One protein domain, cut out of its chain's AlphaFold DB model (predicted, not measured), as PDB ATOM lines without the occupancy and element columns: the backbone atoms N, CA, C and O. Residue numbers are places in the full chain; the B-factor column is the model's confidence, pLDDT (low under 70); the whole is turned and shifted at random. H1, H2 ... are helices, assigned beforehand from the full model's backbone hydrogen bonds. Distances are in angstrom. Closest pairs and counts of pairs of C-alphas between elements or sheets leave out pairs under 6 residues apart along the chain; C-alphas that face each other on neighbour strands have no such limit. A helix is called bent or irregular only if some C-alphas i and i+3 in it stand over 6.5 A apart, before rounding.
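Overview. This is residues 31 to 139 of the 148 residues of the protein "DUF2059 domain-containing protein" of Lentisphaerae bacterium GWF2_49_21 (UniProt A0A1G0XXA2). The long last helix, H6, bends, and most of its arm H6b, residues 115 to 139, sticks out as a long arm from a head in which H1 packs side by side with H5 and is crossed by H4. A helical hairpin, H2 and H3, leads away from the head in another direction, joined to it by the start of H4, and residues 58 to 63 stick out at its far end. The printed part has 109 residues with six named helices, H1 to H6 in order along the chain, and no named strand; its class is all helix. The whole is loose, with a radius of gyration of the C-alphas of 18.8 A, and only just elongated, spanning 57 by 38 by 26 A.

Arrangement. H6, residues 104 to 139, was assigned as one helix by its hydrogen bonds but is bent: C-alphas 111 and 114 are 7.2 A apart. Its arms, H6a, residues 104 to 111, and H6b, residues 114 to 139, stand at a steep tilt of 60 degrees. H6a touches H1, residues 31 to 41, about perpendicular at 79 degrees; the closest C-alphas, of Ser 41 and Val 110, are 6.1 A apart. H1 is the hub, touching three helices. H1 and H5, residues 91 to 101, touch at a shallow tilt of 24 degrees, the same way, closest at the C-alphas of Val 37 and Ile 98, 5.3 A apart. H1 and H4, residues 74 to 88, touch at a steep tilt of 63 degrees, opposite ways, closest at the C-alphas of Ala 34 and Tyr 85, 5.7 A apart. With its residues 44 to 48 alone, H2, residues 43 to 57, touches H4, closest at the C-alphas of Ala 44 and Ala 74, 5.1 A apart. With residues 52 to 56 alone, H2 touches H3, residues 62 to 71, in a hairpin at a shallow tilt of 7 degrees; the closest C-alphas, of Ile 55 and Lys 65, are 6.4 A apart. H6b touches no helix. Each O i to N i+4 pair is within hydrogen-bond range in H1, H2, H3, H5, H6a and H6b, and 7 of 11 are in H4.

Along the chain. H1 begins at C-alpha 31, (110.185, 117.720, 79.996). H2 is 21.8 A long from first to last C-alpha, H4 19.9 A and H6b 37.5 A. H6b ends at C-alpha 139, (57.543, 97.316, 68.491).

Size, cuts and confidence. The C-alphas of Glu 32 and Lys 139, the two farthest apart, are 58.7 A apart. The printed part has no cut, its five links are tight, and no printed residue is under 70 in pLDDT.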
ATOM      1  N   LYS A  31     111.081 117.462  78.859       96.50
ATOM      2  CA  LYS A  31     110.185 117.720  79.996       96.50
ATOM      3  C   LYS A  31     109.556 119.112  79.933       96.50
ATOM      4  O   LYS A  31     108.354 119.242  80.155       96.50
ATOM      5  N   GLU A  32     110.342 120.142  79.630       96.75
ATOM      6  CA  GLU A  32     109.843 121.513  79.474       96.75
ATOM      7  C   GLU A  32     108.897 121.623  78.279       96.75
ATOM      8  O   GLU A  32     107.825 122.219  78.406       96.75
ATOM      9  N   LYS A  33     109.227 120.965  77.163       97.38
ATOM     10  CA  LYS A  33     108.348 120.877  75.990       97.38
ATOM     11  C   LYS A  33     107.021 120.192  76.327       97.38
ATOM     12  O   LYS A  33     105.957 120.743  76.050       97.38
ATOM     13  N   ALA A  34     107.053 119.044  77.004       97.50
ATOM     14  CA  ALA A  34     105.847 118.341  77.452       97.50
ATOM     15  C   ALA A  34     104.974 119.212  78.373       97.50
ATOM     16  O   ALA A  34     103.761 119.310  78.180       97.50
ATOM     17  N   LEU A  35     105.592 119.910  79.333       96.12
ATOM     18  CA  LEU A  35     104.896 120.861  80.200       96.12
ATOM     19  C   LEU A  35     104.250 121.995  79.393       96.12
ATOM     20  O   LEU A  35     103.109 122.373  79.658       96.12
ATOM     21  N   LYS A  36     104.959 122.543  78.403       96.00
ATOM     22  CA  LYS A  36     104.423 123.590  77.530       96.00
ATOM     23  C   LYS A  36     103.241 123.100  76.717       96.00
ATOM     24  O   LYS A  36     102.226 123.788  76.731       96.00
ATOM     25  N   VAL A  37     103.330 121.929  76.079       96.81
ATOM     26  CA  VAL A  37     102.206 121.324  75.342       96.81
ATOM     27  C   VAL A  37     100.968 121.256  76.228       96.81
ATOM     28  O   VAL A  37      99.902 121.726  75.831       96.81
ATOM     29  N   LEU A  38     101.097 120.734  77.448       95.44
ATOM     30  CA  LEU A  38      99.978 120.616  78.386       95.44
ATOM     31  C   LEU A  38      99.372 121.973  78.771       95.44
ATOM     32  O   LEU A  38      98.150 122.081  78.891       95.44
ATOM     33  N   LYS A  39     100.201 123.013  78.905       93.25
ATOM     34  CA  LYS A  39      99.743 124.386  79.159       93.25
ATOM     35  C   LYS A  39      99.023 124.993  77.954       93.25
ATOM     36  O   LYS A  39      97.932 125.527  78.113       93.25
ATOM     37  N   VAL A  40      99.605 124.913  76.754       94.06
ATOM     38  CA  VAL A  40      99.055 125.592  75.562       94.06
ATOM     39  C   VAL A  40      97.869 124.861  74.940       94.06
ATOM     40  O   VAL A  40      97.019 125.504  74.329       94.06
ATOM     41  N   SER A  41      97.789 123.539  75.109       93.88
ATOM     42  CA  SER A  41      96.661 122.719  74.643       93.88
ATOM     43  C   SER A  41      95.438 122.800  75.557       93.88
ATOM     44  O   SER A  41      94.344 122.420  75.150       93.88
ATOM     45  N   GLY A  42      95.607 123.248  76.806       90.38
ATOM     46  CA  GLY A  42      94.538 123.268  77.804       90.38
ATOM     47  C   GLY A  42      94.065 121.880  78.252       90.38
ATOM     48  O   GLY A  42      93.029 121.783  78.907       90.38
ATOM     49  N   ALA A  43      94.792 120.802  77.934       91.31
ATOM     50  CA  ALA A  43      94.361 119.431  78.219       91.31
ATOM     51  C   ALA A  43      94.132 119.173  79.720       91.31
ATOM     52  O   ALA A  43      93.117 118.592  80.105       91.31
ATOM     53  N   ALA A  44      95.040 119.645  80.578       92.81
ATOM     54  CA  ALA A  44      94.887 119.494  82.025       92.81
ATOM     55  C   ALA A  44      93.719 120.322  82.573       92.81
ATOM     56  O   ALA A  44      92.952 119.831  83.397       92.81
ATOM     57  N   GLN A  45      93.543 121.547  82.066       90.94
ATOM     58  CA  GLN A  45      92.422 122.407  82.437       90.94
ATOM     59  C   GLN A  45      91.086 121.744  82.083       90.94
ATOM     60  O   GLN A  45      90.194 121.660  82.921       90.94
ATOM     61  N   ALA A  46      90.969 121.195  80.871       90.00
ATOM     62  CA  ALA A  46      89.770 120.489  80.434       90.00
ATOM     63  C   ALA A  46      89.461 119.257  81.299       90.00
ATOM     64  O   ALA A  46      88.299 119.007  81.622       90.00
ATOM     65  N   TYR A  47      90.489 118.505  81.705       92.81
ATOM     66  CA  TYR A  47      90.324 117.358  82.598       92.81
ATOM     67  C   TYR A  47      89.817 117.780  83.981       92.81
ATOM     68  O   TYR A  47      88.850 117.212  84.491       92.81
ATOM     69  N   VAL A  48      90.436 118.804  84.573       94.19
ATOM     70  CA  VAL A  48      90.035 119.351  85.876       94.19
ATOM     71  C   VAL A  48      88.609 119.885  85.830       94.19
ATOM     72  O   VAL A  48      87.817 119.592  86.719       94.19
ATOM     73  N   GLU A  49      88.234 120.608  84.777       91.50
ATOM     74  CA  GLU A  49      86.865 121.105  84.623       91.50
ATOM     75  C   GLU A  49      85.839 119.972  84.535       91.50
ATOM     76  O   GLU A  49      84.781 120.061  85.159       91.50
ATOM     77  N   ALA A  50      86.153 118.893  83.813       90.69
ATOM     78  CA  ALA A  50      85.291 117.718  83.738       90.69
ATOM     79  C   ALA A  50      85.155 117.014  85.099       90.69
ATOM     80  O   ALA A  50      84.044 116.658  85.497       90.69
ATOM     81  N   LEU A  51      86.263 116.861  85.834       94.69
ATOM     82  CA  LEU A  51      86.261 116.320  87.193       94.69
ATOM     83  C   LEU A  51      85.389 117.173  88.121       94.69
ATOM     84  O   LEU A  51      84.494 116.646  88.782       94.69
ATOM     85  N   LEU A  52      85.616 118.488  88.149       94.88
ATOM     86  CA  LEU A  52      84.886 119.409  89.018       94.88
ATOM     87  C   LEU A  52      83.399 119.477  88.665       94.88
ATOM     88  O   LEU A  52      82.572 119.585  89.566       94.88
ATOM     89  N   GLU A  53      83.033 119.363  87.389       92.88
ATOM     90  CA  GLU A  53      81.627 119.240  87.002       92.88
ATOM     91  C   GLU A  53      80.991 117.971  87.585       92.88
ATOM     92  O   GLU A  53      79.898 118.036  88.143       92.88
ATOM     93  N   GLY A  54      81.698 116.838  87.552       93.81
ATOM     94  CA  GLY A  54      81.259 115.614  88.225       93.81
ATOM     95  C   GLY A  54      81.084 115.803  89.736       93.81
ATOM     96  O   GLY A  54      80.055 115.423  90.292       93.81
ATOM     97  N   ILE A  55      82.044 116.458  90.396       96.88
ATOM     98  CA  ILE A  55      81.990 116.760  91.836       96.88
ATOM     99  C   ILE A  55      80.801 117.660  92.192       96.88
ATOM    100  O   ILE A  55      80.150 117.444  93.216       96.88
ATOM    101  N   ARG A  56      80.460 118.642  91.347       94.25
ATOM    102  CA  ARG A  56      79.284 119.502  91.572       94.25
ATOM    103  C   ARG A  56      77.995 118.691  91.639       94.25
ATOM    104  O   ARG A  56      77.173 118.956  92.518       94.25
ATOM    105  N   GLN A  57      77.855 117.691  90.769       93.88
ATOM    106  CA  GLN A  57      76.679 116.817  90.702       93.88
ATOM    107  C   GLN A  57      76.710 115.668  91.723       93.88
ATOM    108  O   GLN A  57      75.690 115.022  91.956       93.88
ATOM    109  N   ALA A  58      77.859 115.400  92.348       96.00
ATOM    110  CA  ALA A  58      78.007 114.319  93.311       96.00
ATOM    111  C   ALA A  58      77.259 114.603  94.635       96.00
ATOM    112  O   ALA A  58      77.150 115.768  95.054       96.00
ATOM    113  N   PRO A  59      76.788 113.556  95.341       96.62
ATOM    114  CA  PRO A  59      76.131 113.670  96.644       96.62
ATOM    115  C   PRO A  59      77.155 113.875  97.780       96.62
ATOM    116  O   PRO A  59      77.226 113.091  98.720       96.62
ATOM    117  N   LEU A  60      77.982 114.917  97.666       96.50
ATOM    118  CA  LEU A  60      78.989 115.324  98.653       96.50
ATOM    119  C   LEU A  60      78.520 116.541  99.456       96.50
ATOM    120  O   LEU A  60      77.674 117.312  98.984       96.50
ATOM    121  N   THR A  61      79.106 116.743 100.638       97.94
ATOM    122  CA  THR A  61      78.864 117.951 101.437       97.94
ATOM    123  C   THR A  61      79.416 119.199 100.725       97.94
ATOM    124  O   THR A  61      80.314 119.083  99.884       97.94
ATOM    125  N   PRO A  62      78.904 120.410 101.020       97.06
ATOM    126  CA  PRO A  62      79.464 121.643 100.465       97.06
ATOM    127  C   PRO A  62      80.954 121.827 100.781       97.06
ATOM    128  O   PRO A  62      81.707 122.247  99.906       97.06
ATOM    129  N   GLU A  63      81.374 121.454 101.992       97.88
ATOM    130  CA  GLU A  63      82.768 121.539 102.438       97.88
ATOM    131  C   GLU A  63      83.676 120.626 101.603       97.88
ATOM    132  O   GLU A  63      84.670 121.089 101.046       97.88
ATOM    133  N   ASP A  64      83.286 119.364 101.396       97.50
ATOM    134  CA  ASP A  64      84.051 118.439 100.550       97.50
ATOM    135  C   ASP A  64      84.189 118.967  99.115       97.50
ATOM    136  O   ASP A  64      85.267 118.912  98.520       97.50
ATOM    137  N   LYS A  65      83.107 119.516  98.543       97.12
ATOM    138  CA  LYS A  65      83.125 120.099  97.189       97.12
ATOM    139  C   LYS A  65      84.090 121.280  97.088       97.12
ATOM    140  O   LYS A  65      84.755 121.429  96.060       97.12
ATOM    141  N   GLU A  66      84.184 122.102  98.129       96.44
ATOM    142  CA  GLU A  66      85.141 123.207  98.192       96.44
ATOM    143  C   GLU A  66      86.584 122.694  98.264       96.44
ATOM    144  O   GLU A  66      87.446 123.185  97.530       96.44
ATOM    145  N   LEU A  67      86.842 121.646  99.055       97.88
ATOM    146  CA  LEU A  67      88.159 121.006  99.114       97.88
ATOM    147  C   LEU A  67      88.578 120.446  97.747       97.88
ATOM    148  O   LEU A  67      89.709 120.673  97.315       97.88
ATOM    149  N   TYR A  68      87.670 119.798  97.011       97.00
ATOM    150  CA  TYR A  68      87.952 119.371  95.635       97.00
ATOM    151  C   TYR A  68      88.293 120.552  94.720       97.00
ATOM    152  O   TYR A  68      89.295 120.488  94.013       97.00
ATOM    153  N   CYS A  69      87.515 121.641  94.755       94.69
ATOM    154  CA  CYS A  69      87.813 122.846  93.969       94.69
ATOM    155  C   CYS A  69      89.181 123.449  94.314       94.69
ATOM    156  O   CYS A  69      89.852 123.997  93.442       94.69
ATOM    157  N   LYS A  70      89.598 123.346  95.579       96.31
ATOM    158  CA  LYS A  70      90.873 123.870  96.067       96.31
ATOM    159  C   LYS A  70      92.076 123.041  95.611       96.31
ATOM    160  O   LYS A  70      93.117 123.619  95.317       96.31
ATOM    161  N   PHE A  71      91.964 121.711  95.594       96.31
ATOM    162  CA  PHE A  71      93.113 120.821  95.365       96.31
ATOM    163  C   PHE A  71      93.205 120.252  93.943       96.31
ATOM    164  O   PHE A  71      94.305 119.941  93.476       96.31
ATOM    165  N   ALA A  72      92.081 120.116  93.236       96.19
ATOM    166  CA  ALA A  72      92.069 119.668  91.849       96.19
ATOM    167  C   ALA A  72      92.341 120.857  90.919       96.19
ATOM    168  O   ALA A  72      91.414 121.482  90.408       96.19
ATOM    169  N   THR A  73      93.618 121.181  90.720       95.44
ATOM    170  CA  THR A  73      94.068 122.245  89.818       95.44
ATOM    171  C   THR A  73      94.771 121.655  88.603       95.44
ATOM    172  O   THR A  73      95.203 120.499  88.605       95.44
ATOM    173  N   ALA A  74      94.889 122.437  87.528       93.31
ATOM    174  CA  ALA A  74      95.632 121.989  86.355       93.31
ATOM    175  C   ALA A  74      97.100 121.726  86.719       93.31
ATOM    176  O   ALA A  74      97.688 120.762  86.238       93.31
ATOM    177  N   GLU A  75      97.669 122.545  87.605       93.75
ATOM    178  CA  GLU A  75      99.036 122.422  88.106       93.75
ATOM    179  C   GLU A  75      99.250 121.121  88.880       93.75
ATOM    180  O   GLU A  75     100.234 120.434  88.608       93.75
ATOM    181  N   SER A  76      98.331 120.742  89.781       94.75
ATOM    182  CA  SER A  76      98.463 119.491  90.544       94.75
ATOM    183  C   SER A  76      98.380 118.253  89.648       94.75
ATOM    184  O   SER A  76      98.950 117.212  89.965       94.75
ATOM    185  N   LEU A  77      97.753 118.373  88.476       95.44
ATOM    186  CA  LEU A  77      97.678 117.304  87.485       95.44
ATOM    187  C   LEU A  77      98.941 117.183  86.608       95.44
ATOM    188  O   LEU A  77      99.195 116.119  86.034       95.44
ATOM    189  N   MET A  78      99.758 118.240  86.507       93.06
ATOM    190  CA  MET A  78     100.951 118.247  85.647       93.06
ATOM    191  C   MET A  78     101.975 117.189  86.053       93.06
ATOM    192  O   MET A  78     102.612 116.601  85.179       93.06
ATOM    193  N   GLU A  79     102.113 116.919  87.352       92.25
ATOM    194  CA  GLU A  79     103.039 115.906  87.878       92.25
ATOM    195  C   GLU A  79     102.747 114.508  87.318       92.25
ATOM    196  O   GLU A  79     103.666 113.716  87.115       92.25
ATOM    197  N   TYR A  80     101.482 114.238  86.985       95.88
ATOM    198  CA  TYR A  80     101.028 112.969  86.426       95.88
ATOM    199  C   TYR A  80     101.023 112.967  84.896       95.88
ATOM    200  O   TYR A  80     101.335 111.954  84.273       95.88
ATOM    201  N   PHE A  81     100.672 114.090  84.265       96.75
ATOM    202  CA  PHE A  81     100.516 114.151  82.809       96.75
ATOM    203  C   PHE A  81     101.849 114.321  82.074       96.75
ATOM    204  O   PHE A  81     102.033 113.745  81.001       96.75
ATOM    205  N   VAL A  82     102.798 115.075  82.636       97.06
ATOM    206  CA  VAL A  82     104.094 115.338  81.988       97.06
ATOM    207  C   VAL A  82     104.868 114.045  81.680       97.06
ATOM    208  O   VAL A  82     105.302 113.902  80.536       97.06
ATOM    209  N   PRO A  83     105.019 113.074  82.608       97.38
ATOM    210  CA  PRO A  83     105.697 111.810  82.312       97.38
ATOM    211  C   PRO A  83     105.069 111.042  81.143       97.38
ATOM    212  O   PRO A  83     105.795 110.520  80.301       97.38
ATOM    213  N   VAL A  84     103.735 111.040  81.038       97.88
ATOM    214  CA  VAL A  84     103.020 110.382  79.933       97.88
ATOM    215  C   VAL A  84     103.380 111.032  78.597       97.88
ATOM    216  O   VAL A  84     103.661 110.332  77.629       97.88
ATOM    217  N   TYR A  85     103.434 112.363  78.530       97.06
ATOM    218  CA  TYR A  85     103.815 113.060  77.298       97.06
ATOM    219  C   TYR A  85     105.284 112.828  76.924       97.06
ATOM    220  O   TYR A  85     105.590 112.649  75.748       97.06
ATOM    221  N   ILE A  86     106.182 112.772  77.913       97.50
ATOM    222  CA  ILE A  86     107.597 112.431  77.698       97.50
ATOM    223  C   ILE A  86     107.740 111.011  77.133       97.50
ATOM    224  O   ILE A  86     108.597 110.784  76.280       97.50
ATOM    225  N   GLU A  87     106.931 110.060  77.601       97.75
ATOM    226  CA  GLU A  87     106.976 108.670  77.140       97.75
ATOM    227  C   GLU A  87     106.365 108.499  75.743       97.75
ATOM    228  O   GLU A  87     106.899 107.751  74.927       97.75
ATOM    229  N   LYS A  88     105.240 109.172  75.461       98.25
ATOM    230  CA  LYS A  88     104.429 108.903  74.262       98.25
ATOM    231  C   LYS A  88     104.782 109.732  73.034       98.25
ATOM    232  O   LYS A  88     104.469 109.283  71.938       98.25
ATOM    233  N   TYR A  89     105.410 110.893  73.199       97.44
ATOM    234  CA  TYR A  89     105.738 111.783  72.084       97.44
ATOM    235  C   TYR A  89     107.242 111.966  71.940       97.44
ATOM    236  O   TYR A  89     107.983 111.954  72.924       97.44
ATOM    237  N   THR A  90     107.707 112.146  70.713       98.00
ATOM    238  CA  THR A  90     109.065 112.606  70.389       98.00
ATOM    239  C   THR A  90     109.226 114.097  70.701       98.00
ATOM    240  O   THR A  90     108.244 114.797  70.949       98.00
ATOM    241  N   GLU A  91     110.459 114.607  70.739       96.75
ATOM    242  CA  GLU A  91     110.660 116.047  70.949       96.75
ATOM    243  C   GLU A  91     110.093 116.873  69.793       96.75
ATOM    244  O   GLU A  91     109.472 117.907  70.028       96.75
ATOM    245  N   GLU A  92     110.239 116.377  68.568       97.06
ATOM    246  CA  GLU A  92     109.769 117.015  67.344       97.06
ATOM    247  C   GLU A  92     108.238 117.118  67.313       97.06
ATOM    248  O   GLU A  92     107.684 118.142  66.912       97.06
ATOM    249  N   GLU A  93     107.533 116.082  67.779       98.38
ATOM    250  CA  GLU A  93     106.073 116.110  67.914       98.38
ATOM    251  C   GLU A  93     105.621 117.100  68.988       98.38
ATOM    252  O   GLU A  93     104.647 117.827  68.777       98.38
ATOM    253  N   LEU A  94     106.328 117.171  70.122       98.00
ATOM    254  CA  LEU A  94     106.030 118.154  71.164       98.00
ATOM    255  C   LEU A  94     106.242 119.583  70.645       98.00
ATOM    256  O   LEU A  94     105.388 120.442  70.872       98.00
ATOM    257  N   ASP A  95     107.312 119.833  69.890       97.62
ATOM    258  CA  ASP A  95     107.561 121.129  69.252       97.62
ATOM    259  C   ASP A  95     106.462 121.478  68.236       97.62
ATOM    260  O   ASP A  95     105.921 122.588  68.245       97.62
ATOM    261  N   ALA A  96     106.058 120.518  67.400       98.25
ATOM    262  CA  ALA A  96     104.965 120.703  66.449       98.25
ATOM    263  C   ALA A  96     103.632 121.013  67.152       98.25
ATOM    264  O   ALA A  96     102.895 121.904  66.717       98.25
ATOM    265  N   MET A  97     103.337 120.332  68.262       98.00
ATOM    266  CA  MET A  97     102.167 120.614  69.094       98.00
ATOM    267  C   MET A  97     102.216 122.027  69.679       98.00
ATOM    268  O   MET A  97     101.225 122.752  69.582       98.00
ATOM    269  N   ILE A  98     103.349 122.440  70.258       97.19
ATOM    270  CA  ILE A  98     103.525 123.796  70.807       97.19
ATOM    271  C   ILE A  98     103.265 124.835  69.719       97.19
ATOM    272  O   ILE A  98     102.477 125.762  69.926       97.19
ATOM    273  N   ASN A  99     103.871 124.653  68.545       97.25
ATOM    274  CA  ASN A  99     103.717 125.558  67.413       97.25
ATOM    275  C   ASN A  99     102.261 125.643  66.950       97.25
ATOM    276  O   ASN A  99     101.723 126.741  66.812       97.25
ATOM    277  N   PHE A 100     101.594 124.501  66.772       98.12
ATOM    278  CA  PHE A 100     100.196 124.460  66.352       98.12
ATOM    279  C   PHE A 100      99.271 125.143  67.359       98.12
ATOM    280  O   PHE A 100      98.498 126.030  66.985       98.12
ATOM    281  N   TYR A 101      99.357 124.775  68.639       96.75
ATOM    282  CA  TYR A 101      98.502 125.360  69.667       96.75
ATOM    283  C   TYR A 101      98.791 126.844  69.890       96.75
ATOM    284  O   TYR A 101      97.896 127.555  70.323       96.75
ATOM    285  N   SER A 102      99.972 127.347  69.528       92.00
ATOM    286  CA  SER A 102     100.294 128.781  69.580       92.00
ATOM    287  C   SER A 102      99.657 129.599  68.445       92.00
ATOM    288  O   SER A 102      99.632 130.828  68.508       92.00
ATOM    289  N   THR A 103      99.104 128.954  67.412       96.88
ATOM    290  CA  THR A 103      98.403 129.652  66.322       96.88
ATOM    291  C   THR A 103      97.013 130.152  66.748       96.88
ATOM    292  O   THR A 103      96.393 129.585  67.654       96.88
ATOM    293  N   PRO A 104      96.436 131.154  66.048       97.00
ATOM    294  CA  PRO A 104      95.058 131.585  66.289       97.00
ATOM    295  C   PRO A 104      94.029 130.453  66.162       97.00
ATOM    296  O   PRO A 104      93.080 130.395  66.944       97.00
ATOM    297  N   VAL A 105      94.219 129.534  65.206       97.44
ATOM    298  CA  VAL A 105      93.323 128.381  65.023       97.44
ATOM    299  C   VAL A 105      93.491 127.355  66.143       97.44
ATOM    300  O   VAL A 105      92.487 126.895  66.683       97.44
ATOM    301  N   GLY A 106      94.725 127.063  66.560       96.25
ATOM    302  CA  GLY A 106      95.007 126.179  67.691       96.25
ATOM    303  C   GLY A 106      94.366 126.695  68.979       96.25
ATOM    304  O   GLY A 106      93.594 125.981  69.620       96.25
ATOM    305  N   GLN A 107      94.564 127.975  69.300       94.75
ATOM    306  CA  GLN A 107      93.915 128.619  70.446       94.75
ATOM    307  C   GLN A 107      92.384 128.645  70.329       94.75
ATOM    308  O   GLN A 107      91.680 128.490  71.330       94.75
ATOM    309  N   ALA A 108      91.838 128.824  69.121       96.12
ATOM    310  CA  ALA A 108      90.397 128.752  68.906       96.12
ATOM    311  C   ALA A 108      89.846 127.345  69.181       96.12
ATOM    312  O   ALA A 108      88.776 127.238  69.778       96.12
ATOM    313  N   ILE A 109      90.565 126.285  68.795       95.00
ATOM    314  CA  ILE A 109      90.190 124.897  69.100       95.00
ATOM    315  C   ILE A 109      90.164 124.681  70.611       95.00
ATOM    316  O   ILE A 109      89.146 124.225  71.126       95.00
ATOM    317  N   VAL A 110      91.219 125.078  71.332       92.38
ATOM    318  CA  VAL A 110      91.289 124.935  72.798       92.38
ATOM    319  C   VAL A 110      90.088 125.608  73.464       92.38
ATOM    320  O   VAL A 110      89.335 124.953  74.184       92.38
ATOM    321  N   LYS A 111      89.824 126.880  73.138       91.88
ATOM    322  CA  LYS A 111      88.717 127.662  73.719       91.88
ATOM    323  C   LYS A 111      87.329 127.114  73.376       91.88
ATOM    324  O   LYS A 111      86.400 127.249  74.168       91.88
ATOM    325  N   LYS A 112      87.160 126.543  72.180       94.06
ATOM    326  CA  LYS A 112      85.860 126.047  71.696       94.06
ATOM    327  C   LYS A 112      85.611 124.580  72.027       94.06
ATOM    328  O   LYS A 112      84.452 124.176  72.006       94.06
ATOM    329  N   SER A 113      86.646 123.805  72.349       88.38
ATOM    330  CA  SER A 113      86.564 122.356  72.578       88.38
ATOM    331  C   SER A 113      85.476 121.979  73.590       88.38
ATOM    332  O   SER A 113      84.550 121.244  73.251       88.38
ATOM    333  N   LEU A 114      85.512 122.549  74.798       85.06
ATOM    334  CA  LEU A 114      84.530 122.268  75.845       85.06
ATOM    335  C   LEU A 114      83.105 122.717  75.474       85.06
ATOM    336  O   LEU A 114      82.198 121.888  75.566       85.06
ATOM    337  N   PRO A 115      82.851 123.963  75.016       89.94
ATOM    338  CA  PRO A 115      81.539 124.347  74.494       89.94
ATOM    339  C   PRO A 115      81.000 123.391  73.425       89.94
ATOM    340  O   PRO A 115      79.854 122.965  73.529       89.94
ATOM    341  N   VAL A 116      81.833 123.003  72.454       93.19
ATOM    342  CA  VAL A 116      81.451 122.072  71.384       93.19
ATOM    343  C   VAL A 116      81.058 120.715  71.961       93.19
ATOM    344  O   VAL A 116      79.980 120.221  71.643       93.19
ATOM    345  N   VAL A 117      81.856 120.137  72.863       88.88
ATOM    346  CA  VAL A 117      81.524 118.859  73.517       88.88
ATOM    347  C   VAL A 117      80.203 118.949  74.291       88.88
ATOM    348  O   VAL A 117      79.398 118.015  74.252       88.88
ATOM    349  N   ARG A 118      79.927 120.076  74.964       87.00
ATOM    350  CA  ARG A 118      78.651 120.277  75.673       87.00
ATOM    351  C   ARG A 118      77.453 120.312  74.726       87.00
ATOM    352  O   ARG A 118      76.434 119.700  75.045       87.00
ATOM    353  N   GLU A 119      77.569 120.999  73.593       94.44
ATOM    354  CA  GLU A 119      76.505 121.058  72.582       94.44
ATOM    355  C   GLU A 119      76.312 119.706  71.883       94.44
ATOM    356  O   GLU A 119      75.179 119.242  71.750       94.44
ATOM    357  N   LEU A 120      77.402 119.012  71.545       94.75
ATOM    358  CA  LEU A 120      77.347 117.664  70.975       94.75
ATOM    359  C   LEU A 120      76.620 116.689  71.900       94.75
ATOM    360  O   LEU A 120      75.788 115.917  71.439       94.75
ATOM    361  N   ARG A 121      76.855 116.752  73.214       91.75
ATOM    362  CA  ARG A 121      76.128 115.911  74.172       91.75
ATOM    363  C   ARG A 121      74.618 116.169  74.153       91.75
ATOM    364  O   ARG A 121      73.858 115.208  74.204       91.75
ATOM    365  N   LYS A 122      74.170 117.428  74.057       94.31
ATOM    366  CA  LYS A 122      72.733 117.751  73.938       94.31
ATOM    367  C   LYS A 122      72.147 117.183  72.645       94.31
ATOM    368  O   LYS A 122      71.104 116.534  72.686       94.31
ATOM    369  N   ALA A 123      72.845 117.376  71.525       97.81
ATOM    370  CA  ALA A 123      72.435 116.839  70.232       97.81
ATOM    371  C   ALA A 123      72.335 115.303  70.262       97.81
ATOM    372  O   ALA A 123      71.339 114.739  69.817       97.81
ATOM    373  N   SER A 124      73.312 114.623  70.871       97.19
ATOM    374  CA  SER A 124      73.301 113.165  71.032       97.19
ATOM    375  C   SER A 124      72.152 112.671  71.911       97.19
ATOM    376  O   SER A 124      71.561 111.634  71.613       97.19
ATOM    377  N   MET A 125      71.797 113.403  72.972       96.19
ATOM    378  CA  MET A 125      70.627 113.074  73.793       96.19
ATOM    379  C   MET A 125      69.330 113.179  72.986       96.19
ATOM    380  O   MET A 125      68.503 112.271  73.050       96.19
ATOM    381  N   GLN A 126      69.166 114.249  72.200       97.75
ATOM    382  CA  GLN A 126      68.004 114.412  71.325       97.75
ATOM    383  C   GLN A 126      67.905 113.267  70.317       97.75
ATOM    384  O   GLN A 126      66.870 112.605  70.233       97.75
ATOM    385  N   TRP A 127      69.000 112.985  69.613       98.44
ATOM    386  CA  TRP A 127      69.066 111.877  68.668       98.44
ATOM    387  C   TRP A 127      68.698 110.534  69.330       98.44
ATOM    388  O   TRP A 127      67.890 109.779  68.792       98.44
ATOM    389  N   GLY A 128      69.206 110.254  70.536       98.31
ATOM    390  CA  GLY A 128      68.876 109.032  71.279       98.31
ATOM    391  C   GLY A 128      67.389 108.903  71.645       98.31
ATOM    392  O   GLY A 128      66.822 107.808  71.560       98.31
ATOM    393  N   MET A 129      66.728 110.011  72.000       98.25
ATOM    394  CA  MET A 129      65.279 110.035  72.242       98.25
ATOM    395  C   MET A 129      64.487 109.742  70.962       98.25
ATOM    396  O   MET A 129      63.556 108.936  70.990       98.25
ATOM    397  N   GLU A 130      64.881 110.334  69.833       98.50
ATOM    398  CA  GLU A 130      64.237 110.102  68.534       98.50
ATOM    399  C   GLU A 130      64.350 108.637  68.091       98.50
ATOM    400  O   GLU A 130      63.372 108.044  67.630       98.50
ATOM    401  N   ILE A 131      65.524 108.022  68.267       98.69
ATOM    402  CA  ILE A 131      65.718 106.595  67.988       98.69
ATOM    403  C   ILE A 131      64.844 105.732  68.905       98.69
ATOM    404  O   ILE A 131      64.168 104.822  68.426       98.69
ATOM    405  N   SER A 132      64.791 106.040  70.203       98.38
ATOM    406  CA  SER A 132      63.965 105.294  71.164       98.38
ATOM    407  C   SER A 132      62.475 105.354  70.810       98.38
ATOM    408  O   SER A 132      61.783 104.335  70.853       98.38
ATOM    409  N   ALA A 133      61.985 106.524  70.392       98.44
ATOM    410  CA  ALA A 133      60.609 106.696  69.935       98.44
ATOM    411  C   ALA A 133      60.303 105.838  68.695       98.44
ATOM    412  O   ALA A 133      59.289 105.139  68.668       98.44
ATOM    413  N   LYS A 134      61.207 105.822  67.702       98.44
ATOM    414  CA  LYS A 134      61.074 104.976  66.502       98.44
ATOM    415  C   LYS A 134      61.025 103.489  66.856       98.44
ATOM    416  O   LYS A 134      60.153 102.777  66.367       98.44
ATOM    417  N   VAL A 135      61.912 103.031  67.743       98.56
ATOM    418  CA  VAL A 135      61.939 101.633  68.206       98.56
ATOM    419  C   VAL A 135      60.630 101.251  68.899       98.56
ATOM    420  O   VAL A 135      60.085 100.184  68.629       98.56
ATOM    421  N   ASN A 136      60.103 102.109  69.773       98.19
ATOM    422  CA  ASN A 136      58.848 101.835  70.476       98.19
ATOM    423  C   ASN A 136      57.648 101.791  69.521       98.19
ATOM    424  O   ASN A 136      56.812 100.895  69.638       98.19
ATOM    425  N   SER A 137      57.596 102.705  68.548       98.19
ATOM    426  CA  SER A 137      56.570 102.696  67.500       98.19
ATOM    427  C   SER A 137      56.608 101.402  66.684       98.19
ATOM    428  O   SER A 137      55.567 100.804  66.421       98.19
ATOM    429  N   GLU A 138      57.800 100.944  66.308       98.06
ATOM    430  CA  GLU A 138      57.958  99.726  65.513       98.06
ATOM    431  C   GLU A 138      57.596  98.464  66.308       98.06
ATOM    432  O   GLU A 138      56.906  97.581  65.801       98.06
ATOM    433  N   LYS A 139      57.971  98.401  67.593       97.88
ATOM    434  CA  LYS A 139      57.543  97.316  68.491       97.88
ATOM    435  C   LYS A 139      56.018  97.213  68.578       97.88
ATOM    436  O   LYS A 139      55.491  96.103  68.534       97.88
TER     437      LYS A 139